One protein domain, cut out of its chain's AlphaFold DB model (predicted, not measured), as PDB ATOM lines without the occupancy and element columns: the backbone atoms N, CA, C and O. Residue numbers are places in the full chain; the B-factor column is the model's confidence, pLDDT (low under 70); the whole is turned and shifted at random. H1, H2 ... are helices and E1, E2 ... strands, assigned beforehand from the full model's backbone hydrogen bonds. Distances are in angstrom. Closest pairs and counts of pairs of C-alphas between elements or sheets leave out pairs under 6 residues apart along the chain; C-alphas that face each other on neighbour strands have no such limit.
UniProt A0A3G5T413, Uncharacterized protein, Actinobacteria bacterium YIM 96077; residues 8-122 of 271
ATOM      1  N   ARG A   8     157.788 -19.004 100.259       81.19
ATOM      2  CA  ARG A   8     158.026 -17.897 101.202       81.19
ATOM      3  C   ARG A   8     159.473 -17.800 101.651       81.19
ATOM      4  O   ARG A   8     159.989 -16.694 101.768       81.19
ATOM      5  N   ASP A   9     160.099 -18.957 101.831       85.00
ATOM      6  CA  ASP A   9     161.407 -19.090 102.453       85.00
ATOM      7  C   ASP A   9     162.273 -20.039 101.617       85.00
ATOM      8  O   ASP A   9     161.767 -20.988 101.005       85.00
ATOM      9  N   MET A  10     163.579 -19.794 101.566       87.94
ATOM     10  CA  MET A  10     164.525 -20.638 100.845       87.94
ATOM     11  C   MET A  10     165.911 -20.602 101.482       87.94
ATOM     12  O   MET A  10     166.370 -19.555 101.932       87.94
ATOM     13  N   VAL A  11     166.587 -21.750 101.469       91.19
ATOM     14  CA  VAL A  11     167.979 -21.906 101.902       91.19
ATOM     15  C   VAL A  11     168.766 -22.551 100.782       91.19
ATOM     16  O   VAL A  11     168.277 -23.483 100.143       91.19
ATOM     17  N   LEU A  12     169.982 -22.068 100.557       92.56
ATOM     18  CA  LEU A  12     170.897 -22.664  99.602       92.56
ATOM     19  C   LEU A  12     172.344 -22.541 100.076       92.56
ATOM     20  O   LEU A  12     172.765 -21.486 100.549       92.56
ATOM     21  N   THR A  13     173.115 -23.610  99.896       93.44
ATOM     22  CA  THR A  13     174.567 -23.601 100.100       93.44
ATOM     23  C   THR A  13     175.264 -23.444  98.747       93.44
ATOM     24  O   THR A  13     175.033 -24.234  97.831       93.44
ATOM     25  N   ILE A  14     176.104 -22.418  98.618       91.62
ATOM     26  CA  ILE A  14     176.842 -22.033  97.413       91.62
ATOM     27  C   ILE A  14     178.321 -21.911  97.795       91.62
ATOM     28  O   ILE A  14     178.715 -20.953  98.457       91.62
ATOM     29  N   GLY A  15     179.137 -22.894  97.406       91.88
ATOM     30  CA  GLY A  15     180.553 -22.949  97.785       91.88
ATOM     31  C   GLY A  15     180.742 -22.911  99.309       91.88
ATOM     32  O   GLY A  15     180.268 -23.814 100.002       91.88
ATOM     33  N   THR A  16     181.416 -21.883  99.833       93.62
ATOM     34  CA  THR A  16     181.602 -21.661 101.285       93.62
ATOM     35  C   THR A  16     180.544 -20.763 101.934       93.62
ATOM     36  O   THR A  16     180.667 -20.426 103.111       93.62
ATOM     37  N   LEU A  17     179.493 -20.373 101.208       94.75
ATOM     38  CA  LEU A  17     178.386 -19.572 101.731       94.75
ATOM     39  C   LEU A  17     177.121 -20.414 101.903       94.75
ATOM     40  O   LEU A  17     176.732 -21.156 101.004       94.75
ATOM     41  N   ARG A  18     176.411 -20.230 103.015       93.19
ATOM     42  CA  ARG A  18     174.988 -20.556 103.126       93.19
ATOM     43  C   ARG A  18     174.187 -19.264 103.086       93.19
ATOM     44  O   ARG A  18     174.441 -18.342 103.856       93.19
ATOM     45  N   LEU A  19     173.208 -19.217 102.193       94.50
ATOM     46  CA  LEU A  19     172.273 -18.113 102.046       94.50
ATOM     47  C   LEU A  19     170.889 -18.570 102.508       94.50
ATOM     48  O   LEU A  19     170.409 -19.619 102.078       94.50
ATOM     49  N   SER A  20     170.240 -17.779 103.359       91.88
ATOM     50  CA  SER A  20     168.819 -17.930 103.698       91.88
ATOM     51  C   SER A  20     168.055 -16.688 103.258       91.88
ATOM     52  O   SER A  20     168.544 -15.575 103.437       91.88
ATOM     53  N   VAL A  21     166.843 -16.867 102.741       91.56
ATOM     54  CA  VAL A  21     165.882 -15.802 102.425       91.56
ATOM     55  C   VAL A  21     164.533 -16.192 103.022       91.56
ATOM     56  O   VAL A  21     164.088 -17.320 102.835       91.56
ATOM     57  N   VAL A  22     163.891 -15.275 103.744       87.31
ATOM     58  CA  VAL A  22     162.627 -15.485 104.471       87.31
ATOM     59  C   VAL A  22     161.695 -14.309 104.189       87.31
ATOM     60  O   VAL A  22     162.107 -13.150 104.277       87.31
ATOM     61  N   TYR A  23     160.437 -14.576 103.846       83.75
ATOM     62  CA  TYR A  23     159.457 -13.518 103.581       83.75
ATOM     63  C   TYR A  23     159.072 -12.786 104.878       83.75
ATOM     64  O   TYR A  23     158.456 -13.364 105.773       83.75
ATOM     65  N   ALA A  24     159.396 -11.493 104.958       79.00
ATOM     66  CA  ALA A  24     159.193 -10.669 106.150       79.00
ATOM     67  C   ALA A  24     157.827  -9.956 106.171       79.00
ATOM     68  O   ALA A  24     157.272  -9.707 107.239       79.00
ATOM     69  N   GLY A  25     157.249  -9.638 105.005       79.12
ATOM     70  CA  GLY A  25     155.942  -8.981 104.937       79.12
ATOM     71  C   GLY A  25     155.679  -8.196 103.653       79.12
ATOM     72  O   GLY A  25     156.446  -8.240 102.693       79.12
ATOM     73  N   MET A  26     154.571  -7.447 103.644       80.81
ATOM     74  CA  MET A  26     154.279  -6.453 102.606       80.81
ATOM     75  C   MET A  26     154.584  -5.057 103.139       80.81
ATOM     76  O   MET A  26     153.930  -4.612 104.082       80.81
ATOM     77  N   VAL A  27     155.476  -4.330 102.472       79.75
ATOM     78  CA  VAL A  27     155.707  -2.902 102.730       79.75
ATOM     79  C   VAL A  27     155.091  -2.043 101.630       79.75
ATOM     80  O   VAL A  27     154.886  -2.502 100.502       79.75
ATOM     81  N   SER A  28     154.792  -0.785 101.957       81.69
ATOM     82  CA  SER A  28     154.370   0.225 100.978       81.69
ATOM     83  C   SER A  28     155.533   1.166 100.667       81.69
ATOM     84  O   SER A  28     156.249   1.573 101.577       81.69
ATOM     85  N   ASP A  29     155.725   1.505  99.395       77.94
ATOM     86  CA  ASP A  29     156.643   2.561  98.964       77.94
ATOM     87  C   ASP A  29     156.010   3.963  99.088       77.94
ATOM     88  O   ASP A  29     154.820   4.115  99.383       77.94
ATOM     89  N   GLU A  30     156.807   5.005  98.837       75.31
ATOM     90  CA  GLU A  30     156.385   6.416  98.907       75.31
ATOM     91  C   GLU A  30     155.252   6.781  97.924       75.31
ATOM     92  O   GLU A  30     154.572   7.790  98.105       75.31
ATOM     93  N   SER A  31     155.029   5.967  96.886       79.50
ATOM     94  CA  SER A  31     153.942   6.117  95.909       79.50
ATOM     95  C   SER A  31     152.693   5.296  96.269       79.50
ATOM     96  O   SER A  31     151.708   5.322  95.529       79.50
ATOM     97  N   GLY A  32     152.708   4.566  97.392       81.00
ATOM     98  CA  GLY A  32     151.648   3.641  97.800       81.00
ATOM     99  C   GLY A  32     151.674   2.293  97.067       81.00
ATOM    100  O   GLY A  32     150.731   1.505  97.193       81.00
ATOM    101  N   GLY A  33     152.730   2.012  96.301       85.81
ATOM    102  CA  GLY A  33     152.982   0.705  95.708       85.81
ATOM    103  C   GLY A  33     153.328  -0.312  96.792       85.81
ATOM    104  O   GLY A  33     154.116  -0.032  97.688       85.81
ATOM    105  N   ARG A  34     152.727  -1.505  96.744       82.56
ATOM    106  CA  ARG A  34     153.012  -2.575  97.714       82.56
ATOM    107  C   ARG A  34     154.010  -3.566  97.129       82.56
ATOM    108  O   ARG A  34     153.787  -4.057  96.024       82.56
ATOM    109  N   ARG A  35     155.052  -3.898  97.886       88.06
ATOM    110  CA  ARG A  35     156.095  -4.868  97.511       88.06
ATOM    111  C   ARG A  35     156.381  -5.831  98.660       88.06
ATOM    112  O   ARG A  35     156.246  -5.459  99.825       88.06
ATOM    113  N   CYS A  36     156.753  -7.060  98.319       87.06
ATOM    114  CA  CYS A  36     157.201  -8.053  99.292       87.06
ATOM    115  C   CYS A  36     158.581  -7.641  99.830       87.06
ATOM    116  O   CYS A  36     159.468  -7.335  99.032       87.06
ATOM    117  N   GLN A  37     158.751  -7.633 101.150       89.56
ATOM    118  CA  GLN A  37     160.042  -7.517 101.829       89.56
ATOM    119  C   GLN A  37     160.506  -8.907 102.263       89.56
ATOM    120  O   GLN A  37     159.694  -9.740 102.680       89.56
ATOM    121  N   TYR A  38     161.812  -9.134 102.194       87.62
ATOM    122  CA  TYR A  38     162.473 -10.350 102.634       87.62
ATOM    123  C   TYR A  38     163.601 -10.000 103.590       87.62
ATOM    124  O   TYR A  38     164.357  -9.059 103.359       87.62
ATOM    125  N   ARG A  39     163.744 -10.814 104.629       88.00
ATOM    126  CA  ARG A  39     164.964 -10.874 105.422       88.00
ATOM    127  C   ARG A  39     165.894 -11.901 104.795       88.00
ATOM    128  O   ARG A  39     165.425 -12.936 104.320       88.00
ATOM    129  N   TYR A  40     167.192 -11.641 104.815       91.25
ATOM    130  CA  TYR A  40     168.193 -12.632 104.444       91.25
ATOM    131  C   TYR A  40     169.256 -12.809 105.521       91.25
ATOM    132  O   TYR A  40     169.456 -11.955 106.385       91.25
ATOM    133  N   MET A  41     169.935 -13.948 105.433       88.25
ATOM    134  CA  MET A  41     171.118 -14.289 106.209       88.25
ATOM    135  C   MET A  41     172.189 -14.819 105.249       88.25
ATOM    136  O   MET A  41     171.893 -15.633 104.373       88.25
ATOM    137  N   VAL A  42     173.422 -14.355 105.429       91.25
ATOM    138  CA  VAL A  42     174.640 -14.844 104.783       91.25
ATOM    139  C   VAL A  42     175.519 -15.439 105.872       91.25
ATOM    140  O   VAL A  42     175.861 -14.749 106.831       91.25
ATOM    141  N   GLU A  43     175.891 -16.703 105.727       89.81
ATOM    142  CA  GLU A  43     176.711 -17.428 106.695       89.81
ATOM    143  C   GLU A  43     177.881 -18.115 106.003       89.81
ATOM    144  O   GLU A  43     177.735 -18.666 104.912       89.81
ATOM    145  N   SER A  44     179.041 -18.115 106.650       87.06
ATOM    146  CA  SER A  44     180.175 -18.931 106.229       87.06
ATOM    147  C   SER A  44     179.979 -20.378 106.678       87.06
ATOM    148  O   SER A  44     179.707 -20.645 107.850       87.06
ATOM    149  N   THR A  45     180.149 -21.324 105.756       87.06
ATOM    150  CA  THR A  45     180.245 -22.760 106.061       87.06
ATOM    151  C   THR A  45     181.689 -23.207 106.314       87.06
ATOM    152  O   THR A  45     181.914 -24.368 106.661       87.06
ATOM    153  N   ASP A  46     182.665 -22.301 106.178       83.44
ATOM    154  CA  ASP A  46     184.074 -22.559 106.467       83.44
ATOM    155  C   ASP A  46     184.337 -22.515 107.990       83.44
ATOM    156  O   ASP A  46     184.206 -21.451 108.608       83.44
ATOM    157  N   PRO A  47     184.732 -23.637 108.627       75.69
ATOM    158  CA  PRO A  47     185.017 -23.672 110.060       75.69
ATOM    159  C   PRO A  47     186.287 -22.903 110.459       75.69
ATOM    160  O   PRO A  47     186.460 -22.623 111.646       75.69
ATOM    161  N   GLU A  48     187.181 -22.574 109.519       78.12
ATOM    162  CA  GLU A  48     188.371 -21.749 109.777       78.12
ATOM    163  C   GLU A  48     188.075 -20.242 109.649       78.12
ATOM    164  O   GLU A  48     188.818 -19.423 110.195       78.12
ATOM    165  N   ALA A  49     186.962 -19.876 109.001       74.00
ATOM    166  CA  ALA A  49     186.506 -18.499 108.808       74.00
ATOM    167  C   ALA A  49     184.991 -18.340 109.084       74.00
ATOM    168  O   ALA A  49     184.231 -18.004 108.169       74.00
ATOM    169  N   PRO A  50     184.518 -18.575 110.326       75.00
ATOM    170  CA  PRO A  50     183.105 -18.443 110.671       75.00
ATOM    171  C   PRO A  50     182.638 -16.980 110.626       75.00
ATOM    172  O   PRO A  50     183.348 -16.067 111.051       75.00
ATOM    173  N   GLY A  51     181.406 -16.768 110.169       74.75
ATOM    174  CA  GLY A  51     180.760 -15.460 110.117       74.75
ATOM    175  C   GLY A  51     179.282 -15.587 109.763       74.75
ATOM    176  O   GLY A  51     178.911 -16.474 108.997       74.75
ATOM    177  N   ALA A  52     178.457 -14.704 110.324       81.44
ATOM    178  CA  ALA A  52     177.028 -14.585 110.052       81.44
ATOM    179  C   ALA A  52     176.660 -13.102 109.883       81.44
ATOM    180  O   ALA A  52     177.217 -12.226 110.553       81.44
ATOM    181  N   TYR A  53     175.786 -12.794 108.926       81.25
ATOM    182  CA  TYR A  53     175.316 -11.440 108.641       81.25
ATOM    183  C   TYR A  53     173.885 -11.473 108.117       81.25
ATOM    184  O   TYR A  53     173.581 -12.204 107.178       81.25
ATOM    185  N   SER A  54     173.017 -10.652 108.698       83.00
ATOM    186  CA  SER A  54     171.590 -10.582 108.378       83.00
ATOM    187  C   SER A  54     171.134  -9.141 108.168       83.00
ATOM    188  O   SER A  54     171.684  -8.217 108.772       83.00
ATOM    189  N   ASN A  55     170.146  -8.962 107.290       82.50
ATOM    190  CA  ASN A  55     169.526  -7.677 106.962       82.50
ATOM    191  C   ASN A  55     168.147  -7.910 106.302       82.50
ATOM    192  O   ASN A  55     167.825  -9.037 105.911       82.50
ATOM    193  N   ASP A  56     167.328  -6.866 106.168       83.81
ATOM    194  CA  ASP A  56     165.980  -6.919 105.579       83.81
ATOM    195  C   ASP A  56     165.742  -5.909 104.438       83.81
ATOM    196  O   ASP A  56     164.603  -5.657 104.035       83.81
ATOM    197  N   ASP A  57     166.820  -5.388 103.846       87.25
ATOM    198  CA  ASP A  57     166.796  -4.443 102.721       87.25
ATOM    199  C   ASP A  57     166.510  -5.082 101.342       87.25
ATOM    200  O   ASP A  57     166.616  -4.428 100.299       87.25
ATOM    201  N   LEU A  58     166.081  -6.348 101.321       91.88
ATOM    202  CA  LEU A  58     165.741  -7.099 100.117       91.88
ATOM    203  C   LEU A  58     164.240  -6.993  99.801       91.88
ATOM    204  O   LEU A  58     163.385  -7.466 100.548       91.88
ATOM    205  N   PHE A  59     163.905  -6.414  98.645       91.38
ATOM    206  CA  PHE A  59     162.519  -6.197  98.212       91.38
ATOM    207  C   PHE A  59     162.253  -6.758  96.811       91.38
ATOM    208  O   PHE A  59     163.083  -6.625  95.912       91.38
ATOM    209  N   ALA A  60     161.057  -7.314  96.599       90.31
ATOM    210  CA  ALA A  60     160.556  -7.651  95.263       90.31
ATOM    211  C   ALA A  60     160.053  -6.410  94.495       90.31
ATOM    212  O   ALA A  60     159.971  -5.299  95.035       90.31
ATOM    213  N   GLY A  61     159.667  -6.607  93.230       87.12
ATOM    214  CA  GLY A  61     158.972  -5.591  92.444       87.12
ATOM    215  C   GLY A  61     157.622  -5.192  93.052       87.12
ATOM    216  O   GLY A  61     156.994  -5.931  93.814       87.12
ATOM    217  N   VAL A  62     157.150  -3.992  92.710       88.81
ATOM    218  CA  VAL A  62     155.834  -3.508  93.150       88.81
ATOM    219  C   VAL A  62     154.737  -4.354  92.505       88.81
ATOM    220  O   VAL A  62     154.574  -4.351  91.286       88.81
ATOM    221  N   GLY A  63     153.958  -5.046  93.333       84.31
ATOM    222  CA  GLY A  63     152.916  -5.973  92.896       84.31
ATOM    223  C   GLY A  63     153.402  -7.371  92.494       84.31
ATOM    224  O   GLY A  63     152.552  -8.184  92.131       84.31
ATOM    225  N   ASP A  64     154.705  -7.668  92.585       88.00
ATOM    226  CA  ASP A  64     155.218  -9.034  92.411       88.00
ATOM    227  C   ASP A  64     154.638  -9.966  93.504       88.00
ATOM    228  O   ASP A  64     154.391  -9.520  94.633       88.00
ATOM    229  N   PRO A  65     154.403 -11.257  93.198       87.50
ATOM    230  CA  PRO A  65     153.977 -12.245  94.188       87.50
ATOM    231  C   PRO A  65     155.081 -12.531  95.221       87.50
ATOM    232  O   PRO A  65     156.229 -12.111  95.069       87.50
ATOM    233  N   VAL A  66     154.735 -13.277  96.276       87.62
ATOM    234  CA  VAL A  66     155.747 -13.813  97.201       87.62
ATOM    235  C   VAL A  66     156.501 -14.945  96.499       87.62
ATOM    236  O   VAL A  66     155.883 -15.931  96.101       87.62
ATOM    237  N   ASP A  67     157.809 -14.781  96.334       91.19
ATOM    238  CA  ASP A  67     158.710 -15.648  95.574       91.19
ATOM    239  C   ASP A  67     160.135 -15.548  96.158       91.19
ATOM    240  O   ASP A  67     160.904 -14.626  95.857       91.19
ATOM    241  N   ALA A  68     160.468 -16.493  97.039       90.25
ATOM    242  CA  ALA A  68     161.775 -16.588  97.683       90.25
ATOM    243  C   ALA A  68     162.901 -17.003  96.724       90.25
ATOM    244  O   ALA A  68     164.055 -16.653  96.967       90.25
ATOM    245  N   GLU A  69     162.588 -17.704  95.628       92.69
ATOM    246  CA  GLU A  69     163.588 -18.081  94.626       92.69
ATOM    247  C   GLU A  69     164.089 -16.826  93.902       92.69
ATOM    248  O   GLU A  69     165.289 -16.545  93.855       92.69
ATOM    249  N   ARG A  70     163.151 -15.995  93.434       93.31
ATOM    250  CA  ARG A  70     163.434 -14.692  92.822       93.31
ATOM    251  C   ARG A  70     164.178 -13.754  93.771       93.31
ATOM    252  O   ARG A  70     165.094 -13.054  93.338       93.31
ATOM    253  N   ALA A  71     163.820 -13.755  95.055       94.00
ATOM    254  CA  ALA A  71     164.520 -12.979  96.075       94.00
ATOM    255  C   ALA A  71     165.956 -13.493  96.322       94.00
ATOM    256  O   ALA A  71     166.877 -12.682  96.399       94.00
ATOM    257  N   MET A  72     166.190 -14.810  96.339       95.44
ATOM    258  CA  MET A  72     167.540 -15.389  96.428       95.44
ATOM    259  C   MET A  72     168.413 -15.029  95.220       95.44
ATOM    260  O   MET A  72     169.571 -14.661  95.392       95.44
ATOM    261  N   ARG A  73     167.867 -15.064  93.995       95.56
ATOM    262  CA  ARG A  73     168.611 -14.626  92.797       95.56
ATOM    263  C   ARG A  73     169.005 -13.152  92.875       95.56
ATOM    264  O   ARG A  73     170.123 -12.799  92.504       95.56
ATOM    265  N   ALA A  74     168.125 -12.299  93.405       95.62
ATOM    266  CA  ALA A  74     168.442 -10.896  93.662       95.62
ATOM    267  C   ALA A  74     169.553 -10.738  94.720       95.62
ATOM    268  O   ALA A  74     170.502  -9.996  94.480       95.62
ATOM    269  N   LEU A  75     169.497 -11.486  95.831       96.50
ATOM    270  CA  LEU A  75     170.561 -11.516  96.842       96.50
ATOM    271  C   LEU A  75     171.914 -11.935  96.244       96.50
ATOM    272  O   LEU A  75     172.905 -11.230  96.424       96.50
ATOM    273  N   SER A  76     171.960 -13.030  95.482       96.62
ATOM    274  CA  SER A  76     173.200 -13.494  94.844       96.62
ATOM    275  C   SER A  76     173.733 -12.525  93.791       96.62
ATOM    276  O   SER A  76     174.946 -12.416  93.635       96.62
ATOM    277  N   SER A  77     172.862 -11.763  93.121       95.44
ATOM    278  CA  SER A  77     173.272 -10.666  92.234       95.44
ATOM    279  C   SER A  77     173.993  -9.554  93.008       95.44
ATOM    280  O   SER A  77     175.086  -9.140  92.618       95.44
ATOM    281  N   TYR A  78     173.447  -9.124  94.156       95.12
ATOM    282  CA  TYR A  78     174.099  -8.130  95.017       95.12
ATOM    283  C   TYR A  78     175.424  -8.639  95.599       95.12
ATOM    284  O   TYR A  78     176.421  -7.919  95.554       95.12
ATOM    285  N   LEU A  79     175.469  -9.885  96.083       96.00
ATOM    286  CA  LEU A  79     176.697 -10.499  96.599       96.00
ATOM    287  C   LEU A  79     177.763 -10.634  95.503       96.00
ATOM    288  O   LEU A  79     178.904 -10.229  95.714       96.00
ATOM    289  N   SER A  80     177.401 -11.106  94.305       95.19
ATOM    290  CA  SER A  80     178.319 -11.173  93.158       95.19
ATOM    291  C   SER A  80     178.911  -9.796  92.823       95.19
ATOM    292  O   SER A  80     180.113  -9.682  92.571       95.19
ATOM    293  N   ALA A  81     178.090  -8.744  92.849       93.12
ATOM    294  CA  ALA A  81     178.507  -7.375  92.558       93.12
ATOM    295  C   ALA A  81     179.368  -6.744  93.678       93.12
ATOM    296  O   ALA A  81     180.208  -5.880  93.400       93.12
ATOM    297  N   ALA A  82     179.183  -7.174  94.930       92.19
ATOM    298  CA  ALA A  82     180.030  -6.813  96.066       92.19
ATOM    299  C   ALA A  82     181.396  -7.519  96.001       92.19
ATOM    300  O   ALA A  82     182.433  -6.862  96.122       92.19
ATOM    301  N   GLY A  83     181.411  -8.821  95.694       92.94
ATOM    302  CA  GLY A  83     182.631  -9.597  95.466       92.94
ATOM    303  C   GLY A  83     183.483  -9.037  94.321       92.94
ATOM    304  O   GLY A  83     184.694  -8.860  94.473       92.94
ATOM    305  N   GLU A  84     182.868  -8.649  93.196       91.81
ATOM    306  CA  GLU A  84     183.588  -7.969  92.108       91.81
ATOM    307  C   GLU A  84     184.231  -6.653  92.591       91.81
ATOM    308  O   GLU A  84     185.421  -6.414  92.359       91.81
ATOM    309  N   ALA A  85     183.485  -5.817  93.323       89.38
ATOM    310  CA  ALA A  85     184.002  -4.565  93.877       89.38
ATOM    311  C   ALA A  85     185.149  -4.789  94.887       89.38
ATOM    312  O   ALA A  85     186.114  -4.014  94.907       89.38
ATOM    313  N   PHE A  86     185.090  -5.865  95.680       89.44
ATOM    314  CA  PHE A  86     186.164  -6.284  96.581       89.44
ATOM    315  C   PHE A  86     187.433  -6.667  95.812       89.44
ATOM    316  O   PHE A  86     188.509  -6.155  96.125       89.44
ATOM    317  N   GLY A  87     187.329  -7.475  94.753       87.06
ATOM    318  CA  GLY A  87     188.468  -7.816  93.889       87.06
ATOM    319  C   GLY A  87     189.079  -6.589  93.196       87.06
ATOM    320  O   GLY A  87     190.301  -6.387  93.199       87.06
ATOM    321  N   LEU A  88     188.231  -5.701  92.665       85.81
ATOM    322  CA  LEU A  88     188.651  -4.460  92.003       85.81
ATOM    323  C   LEU A  88     189.414  -3.504  92.934       85.81
ATOM    324  O   LEU A  88     190.287  -2.771  92.461       85.81
ATOM    325  N   ARG A  89     189.161  -3.542  94.250       83.38
ATOM    326  CA  ARG A  89     189.903  -2.782  95.274       83.38
ATOM    327  C   ARG A  89     191.403  -3.093  95.272       83.38
ATOM    328  O   ARG A  89     192.208  -2.180  95.462       83.38
ATOM    329  N   PHE A  90     191.776  -4.352  95.040       82.94
ATOM    330  CA  PHE A  90     193.175  -4.791  94.982       82.94
ATOM    331  C   PHE A  90     193.811  -4.529  93.613       82.94
ATOM    332  O   PHE A  90     194.986  -4.169  93.542       82.94
ATOM    333  N   ALA A  91     193.038  -4.654  92.529       83.00
ATOM    334  CA  ALA A  91     193.507  -4.363  91.172       83.00
ATOM    335  C   ALA A  91     193.709  -2.854  90.909       83.00
ATOM    336  O   ALA A  91     194.618  -2.468  90.172       83.00
ATOM    337  N   TYR A  92     192.882  -1.998  91.520       82.69
ATOM    338  CA  TYR A  92     192.863  -0.547  91.306       82.69
ATOM    339  C   TYR A  92     192.862   0.228  92.639       82.69
ATOM    340  O   TYR A  92     191.872   0.893  92.974       82.69
ATOM    341  N   PRO A  93     193.966   0.185  93.410       76.12
ATOM    342  CA  PRO A  93     194.054   0.872  94.693       76.12
ATOM    343  C   PRO A  93     193.813   2.380  94.534       76.12
ATOM    344  O   PRO A  93     194.462   3.054  93.732       76.12
ATOM    345  N   GLY A  94     192.877   2.916  95.321       73.75
ATOM    346  CA  GLY A  94     192.520   4.339  95.327       73.75
ATOM    347  C   GLY A  94     191.339   4.738  94.435       73.75
ATOM    348  O   GLY A  94     190.988   5.916  94.427       73.75
ATOM    349  N   ARG A  95     190.692   3.804  93.720       76.31
ATOM    350  CA  ARG A  95     189.348   4.041  93.160       76.31
ATOM    351  C   ARG A  95     188.250   3.814  94.200       76.31
ATOM    352  O   ARG A  95     188.393   3.011  95.121       76.31
ATOM    353  N   GLU A  96     187.134   4.505  93.999       70.94
ATOM    354  CA  GLU A  96     185.855   4.190  94.635       70.94
ATOM    355  C   GLU A  96     184.962   3.456  93.625       70.94
ATOM    356  O   GLU A  96     185.080   3.673  92.416       70.94
ATOM    357  N   PHE A  97     184.103   2.572  94.130       70.94
ATOM    358  CA  PHE A  97     183.203   1.713  93.361       70.94
ATOM    359  C   PHE A  97     181.827   1.746  94.031       70.94
ATOM    360  O   PHE A  97     181.758   1.830  95.256       70.94
ATOM    361  N   GLU A  98     180.749   1.694  93.248       63.38
ATOM    362  CA  GLU A  98     179.388   1.978  93.739       63.38
ATOM    363  C   GLU A  98     178.872   0.934  94.750       63.38
ATOM    364  O   GLU A  98     178.143   1.299  95.665       63.38
ATOM    365  N   ASN A  99     179.341  -0.319  94.675       61.75
ATOM    366  CA  ASN A  99     178.936  -1.418  95.576       61.75
ATOM    367  C   ASN A  99     179.832  -1.569  96.826       61.75
ATOM    368  O   ASN A  99     179.746  -2.559  97.551       61.75
ATOM    369  N   LYS A 100     180.758  -0.635  97.066       60.25
ATOM    370  CA  LYS A 100     181.753  -0.724  98.147       60.25
ATOM    371  C   LYS A 100     181.080  -0.649  99.525       60.25
ATOM    372  O   LYS A 100     180.525   0.396  99.858       60.25
ATOM    373  N   ARG A 101     181.258  -1.683 100.364       62.06
ATOM    374  CA  ARG A 101     180.669  -1.793 101.718       62.06
ATOM    375  C   ARG A 101     179.134  -1.807 101.733       62.06
ATOM    376  O   ARG A 101     178.531  -1.246 102.646       62.06
ATOM    377  N   MET A 102     178.507  -2.429 100.733       76.88
ATOM    378  CA  MET A 102     177.098  -2.820 100.863       76.88
ATOM    379  C   MET A 102     176.934  -3.859 101.985       76.88
ATOM    380  O   MET A 102     175.964  -3.807 102.733       76.88
ATOM    381  N   PHE A 103     177.930  -4.733 102.154       87.38
ATOM    382  CA  PHE A 103     177.993  -5.737 103.210       87.38
ATOM    383  C   PHE A 103     179.211  -5.498 104.134       87.38
ATOM    384  O   PHE A 103     180.073  -4.657 103.837       87.38
ATOM    385  N   PRO A 104     179.317  -6.204 105.280       85.44
ATOM    386  CA  PRO A 104     180.546  -6.247 106.070       85.44
ATOM    387  C   PRO A 104     181.738  -6.774 105.259       85.44
ATOM    388  O   PRO A 104     181.574  -7.595 104.363       85.44
ATOM    389  N   GLU A 105     182.960  -6.370 105.619       84.81
ATOM    390  CA  GLU A 105     184.167  -6.699 104.838       84.81
ATOM    391  C   GLU A 105     184.413  -8.210 104.665       84.81
ATOM    392  O   GLU A 105     184.907  -8.623 103.619       84.81
ATOM    393  N   TRP A 106     184.013  -9.040 105.636       88.12
ATOM    394  CA  TRP A 106     184.113 -10.498 105.512       88.12
ATOM    395  C   TRP A 106     183.124 -11.074 104.481       88.12
ATOM    396  O   TRP A 106     183.447 -12.054 103.816       88.12
ATOM    397  N   VAL A 107     181.946 -10.458 104.311       92.12
ATOM    398  CA  VAL A 107     180.951 -10.854 103.299       92.12
ATOM    399  C   VAL A 107     181.428 -10.437 101.914       92.12
ATOM    400  O   VAL A 107     181.377 -11.249 100.998       92.12
ATOM    401  N   ASP A 108     181.943  -9.210 101.771       91.38
ATOM    402  CA  ASP A 108     182.575  -8.735 100.532       91.38
ATOM    403  C   ASP A 108     183.718  -9.693 100.101       91.38
ATOM    404  O   ASP A 108     183.833 -10.045  98.923       91.38
ATOM    405  N   GLU A 109     184.539 -10.162 101.052       91.19
ATOM    406  CA  GLU A 109     185.615 -11.135 100.807       91.19
ATOM    407  C   GLU A 109     185.088 -12.531 100.445       91.19
ATOM    408  O   GLU A 109     185.507 -13.104  99.438       91.19
ATOM    409  N   ALA A 110     184.152 -13.081 101.219       92.88
ATOM    410  CA  ALA A 110     183.587 -14.402 100.958       92.88
ATOM    411  C   ALA A 110     182.806 -14.440  99.632       92.88
ATOM    412  O   ALA A 110     182.900 -15.417  98.888       92.88
ATOM    413  N   ALA A 111     182.106 -13.362  99.276       94.50
ATOM    414  CA  ALA A 111     181.439 -13.230  97.986       94.50
ATOM    415  C   ALA A 111     182.433 -13.140  96.816       94.50
ATOM    416  O   ALA A 111     182.151 -13.661  95.741       94.50
ATOM    417  N   TYR A 112     183.620 -12.552  97.016       94.06
ATOM    418  CA  TYR A 112     184.702 -12.601  96.025       94.06
ATOM    419  C   TYR A 112     185.248 -14.027  95.823       94.06
ATOM    420  O   TYR A 112     185.521 -14.407  94.686       94.06
ATOM    421  N   GLN A 113     185.362 -14.835  96.886       94.62
ATOM    422  CA  GLN A 113     185.807 -16.236  96.768       94.62
ATOM    423  C   GLN A 113     184.780 -17.145  96.064       94.62
ATOM    424  O   GLN A 113     185.180 -18.117  95.433       94.62
ATOM    425  N   ASN A 114     183.483 -16.822  96.146       95.75
ATOM    426  CA  ASN A 114     182.368 -17.597  95.570       95.75
ATOM    427  C   ASN A 114     181.721 -16.892  94.352       95.75
ATOM    428  O   ASN A 114     180.535 -17.068  94.061       95.75
ATOM    429  N   ALA A 115     182.467 -16.011  93.677       93.94
ATOM    430  CA  ALA A 115     181.911 -15.082  92.692       93.94
ATOM    431  C   ALA A 115     181.369 -15.764  91.420       93.94
ATOM    432  O   ALA A 115     180.406 -15.271  90.834       93.94
ATOM    433  N   GLU A 116     181.958 -16.884  90.984       93.44
ATOM    434  CA  GLU A 116     181.514 -17.612  89.783       93.44
ATOM    435  C   GLU A 116     180.171 -18.314  90.028       93.44
ATOM    436  O   GLU A 116     179.258 -18.244  89.200       93.44
ATOM    437  N   GLU A 117     180.010 -18.929  91.196       94.88
ATOM    438  CA  GLU A 117     178.792 -19.613  91.612       94.88
ATOM    439  C   GLU A 117     177.655 -18.621  91.905       94.88
ATOM    440  O   GLU A 117     176.522 -18.836  91.463       94.88
ATOM    441  N   LEU A 118     177.952 -17.497  92.574       96.25
ATOM    442  CA  LEU A 118     176.989 -16.411  92.805       96.25
ATOM    443  C   LEU A 118     176.499 -15.793  91.486       96.25
ATOM    444  O   LEU A 118     175.290 -15.627  91.303       96.25
ATOM    445  N   ALA A 119     177.410 -15.509  90.547       94.12
ATOM    446  CA  ALA A 119     177.057 -14.999  89.222       94.12
ATOM    447  C   ALA A 119     176.234 -16.016  88.416       94.12
ATOM    448  O   ALA A 119     175.253 -15.647  87.768       94.12
ATOM    449  N   THR A 120     176.593 -17.302  88.487       93.81
ATOM    450  CA  THR A 120     175.846 -18.383  87.832       93.81
ATOM    451  C   THR A 120     174.417 -18.457  88.363       93.81
ATOM    452  O   THR A 120     173.477 -18.504  87.572       93.81
ATOM    453  N   LEU A 121     174.219 -18.401  89.684       93.25
ATOM    454  CA  LEU A 121     172.879 -18.452  90.269       93.25
ATOM    455  C   LEU A 121     172.033 -17.213  89.950       93.25
ATOM    456  O   LEU A 121     170.834 -17.336  89.695       93.25
ATOM    457  N   ALA A 122     172.649 -16.029  89.963       93.19
ATOM    458  CA  ALA A 122     171.973 -14.768  89.675       93.19
ATOM    459  C   ALA A 122     171.485 -14.659  88.218       93.19
ATOM    460  O   ALA A 122     170.508 -13.957  87.957       93.19
TER     461      ALA A 122
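AT A GLANCE: This is residues 8 to 122 of the 271 residues of an uncharacterized protein of Actinobacteria bacterium YIM 96077 (UniProt A0A3G5T413). A twisted sheet of four strands curls round the first half of one long helix, H1, whose other half runs on past the sheet. Two short helices follow: H2 packs crosswise on the later part of H1 and covers one end of the sheet on the same face, and H3 folds back alongside H1. Residues 90 to 95, at the far end of H1 and just after it, stick out from the body. The printed part has 115 residues, with four named strands and then three named helices in the order E1 E2 E3 E4 H1 H2 H3; the sheet's order is E1 - E2 - E3 - E4, all antiparallel, and the class is mixed, helices and strands. The whole is compact, with a radius of gyration of the C-alphas of 14.8 A and spans of 43 by 32 by 22 A.

HOW THE PARTS SIT: E1, residues 9 to 14, and E2, residues 17 to 28, form a hairpin at 152 degrees; N 12 and O 19 are 2.9 A apart, within hydrogen-bond range. E2 forms the next hairpin with E3, residues 34 to 44, at 160 degrees, with N 20 and O 41 at 2.9 A and N 37 and O 25 at 2.8 A. E2 bends by 63 degrees at residue 25. E3 and E4, residues 52 to 62, form the third hairpin at 155 degrees, with N 38 and O 58 at 2.8 A. The four strands make a meander, each strand the antiparallel neighbour of the one before. E1 and E4 are the edge strands and are apart. From edge to edge the strands' lines turn by 57 degrees and the way across the sheet turns by 40 degrees. H1, residues 68 to 91, is on the sheet with its residues 68 to 79, and the sheet curls round it; the closest C-alphas of H1 and E2 are those of Met 72 and Val 21, 6.2 A apart. H2, residues 105 to 113, is on the same face as H1, two layers with helices on one face of a sheet, at a height over the sheet of 9.6 A. H2 lies over E2 and only just over E3, with 3 of its 9 C-alphas falling on E3. On the local plane H2 and E2 stand at 61 degrees, only just across the strands. With residues 79 to 87 alone H1 touches H2, about perpendicular at 85 degrees; the closest C-alphas are those of Gly 83 and Tyr 112, 3.7 A apart. H3, residues 115 to 122, touches residues 73 to 84 of H1 alone, at a shallow tilt of 28 degrees, opposite ways; the closest C-alphas are those of Arg 73 and Ala 122, 4.6 A apart. H3 only grazes the sheet, with residues 115 to 121. Every O i to N i+4 pair is within hydrogen-bond range in H2 and H3, and 19 of 20 are in H1.

IN THESE COORDINATES: E1 begins at C-alpha 9, at (161.407, -19.090, 102.453), and measures 16.5 A from first to last C-alpha. E2 spans 31.1 A, E3 32.8 A and E4 29.3 A. H1 spans 34.6 A, from C-alpha 68 at (161.775, -16.588, 97.683) to C-alpha 91 at (193.507, -4.363, 91.172). H2 spans 12.6 A and H3 10.4 A, ending at C-alpha 122 at (171.973, -14.768, 89.675).

THE WHOLE: The two C-alphas farthest apart are those of Ser 31 and Glu 48, at 46.4 A. The printed part has no cut. The link from H1 to H2, residues 92 to 104, is long. The mean pLDDT of the printed part is 86.7, and residues 98 to 101 are under 70.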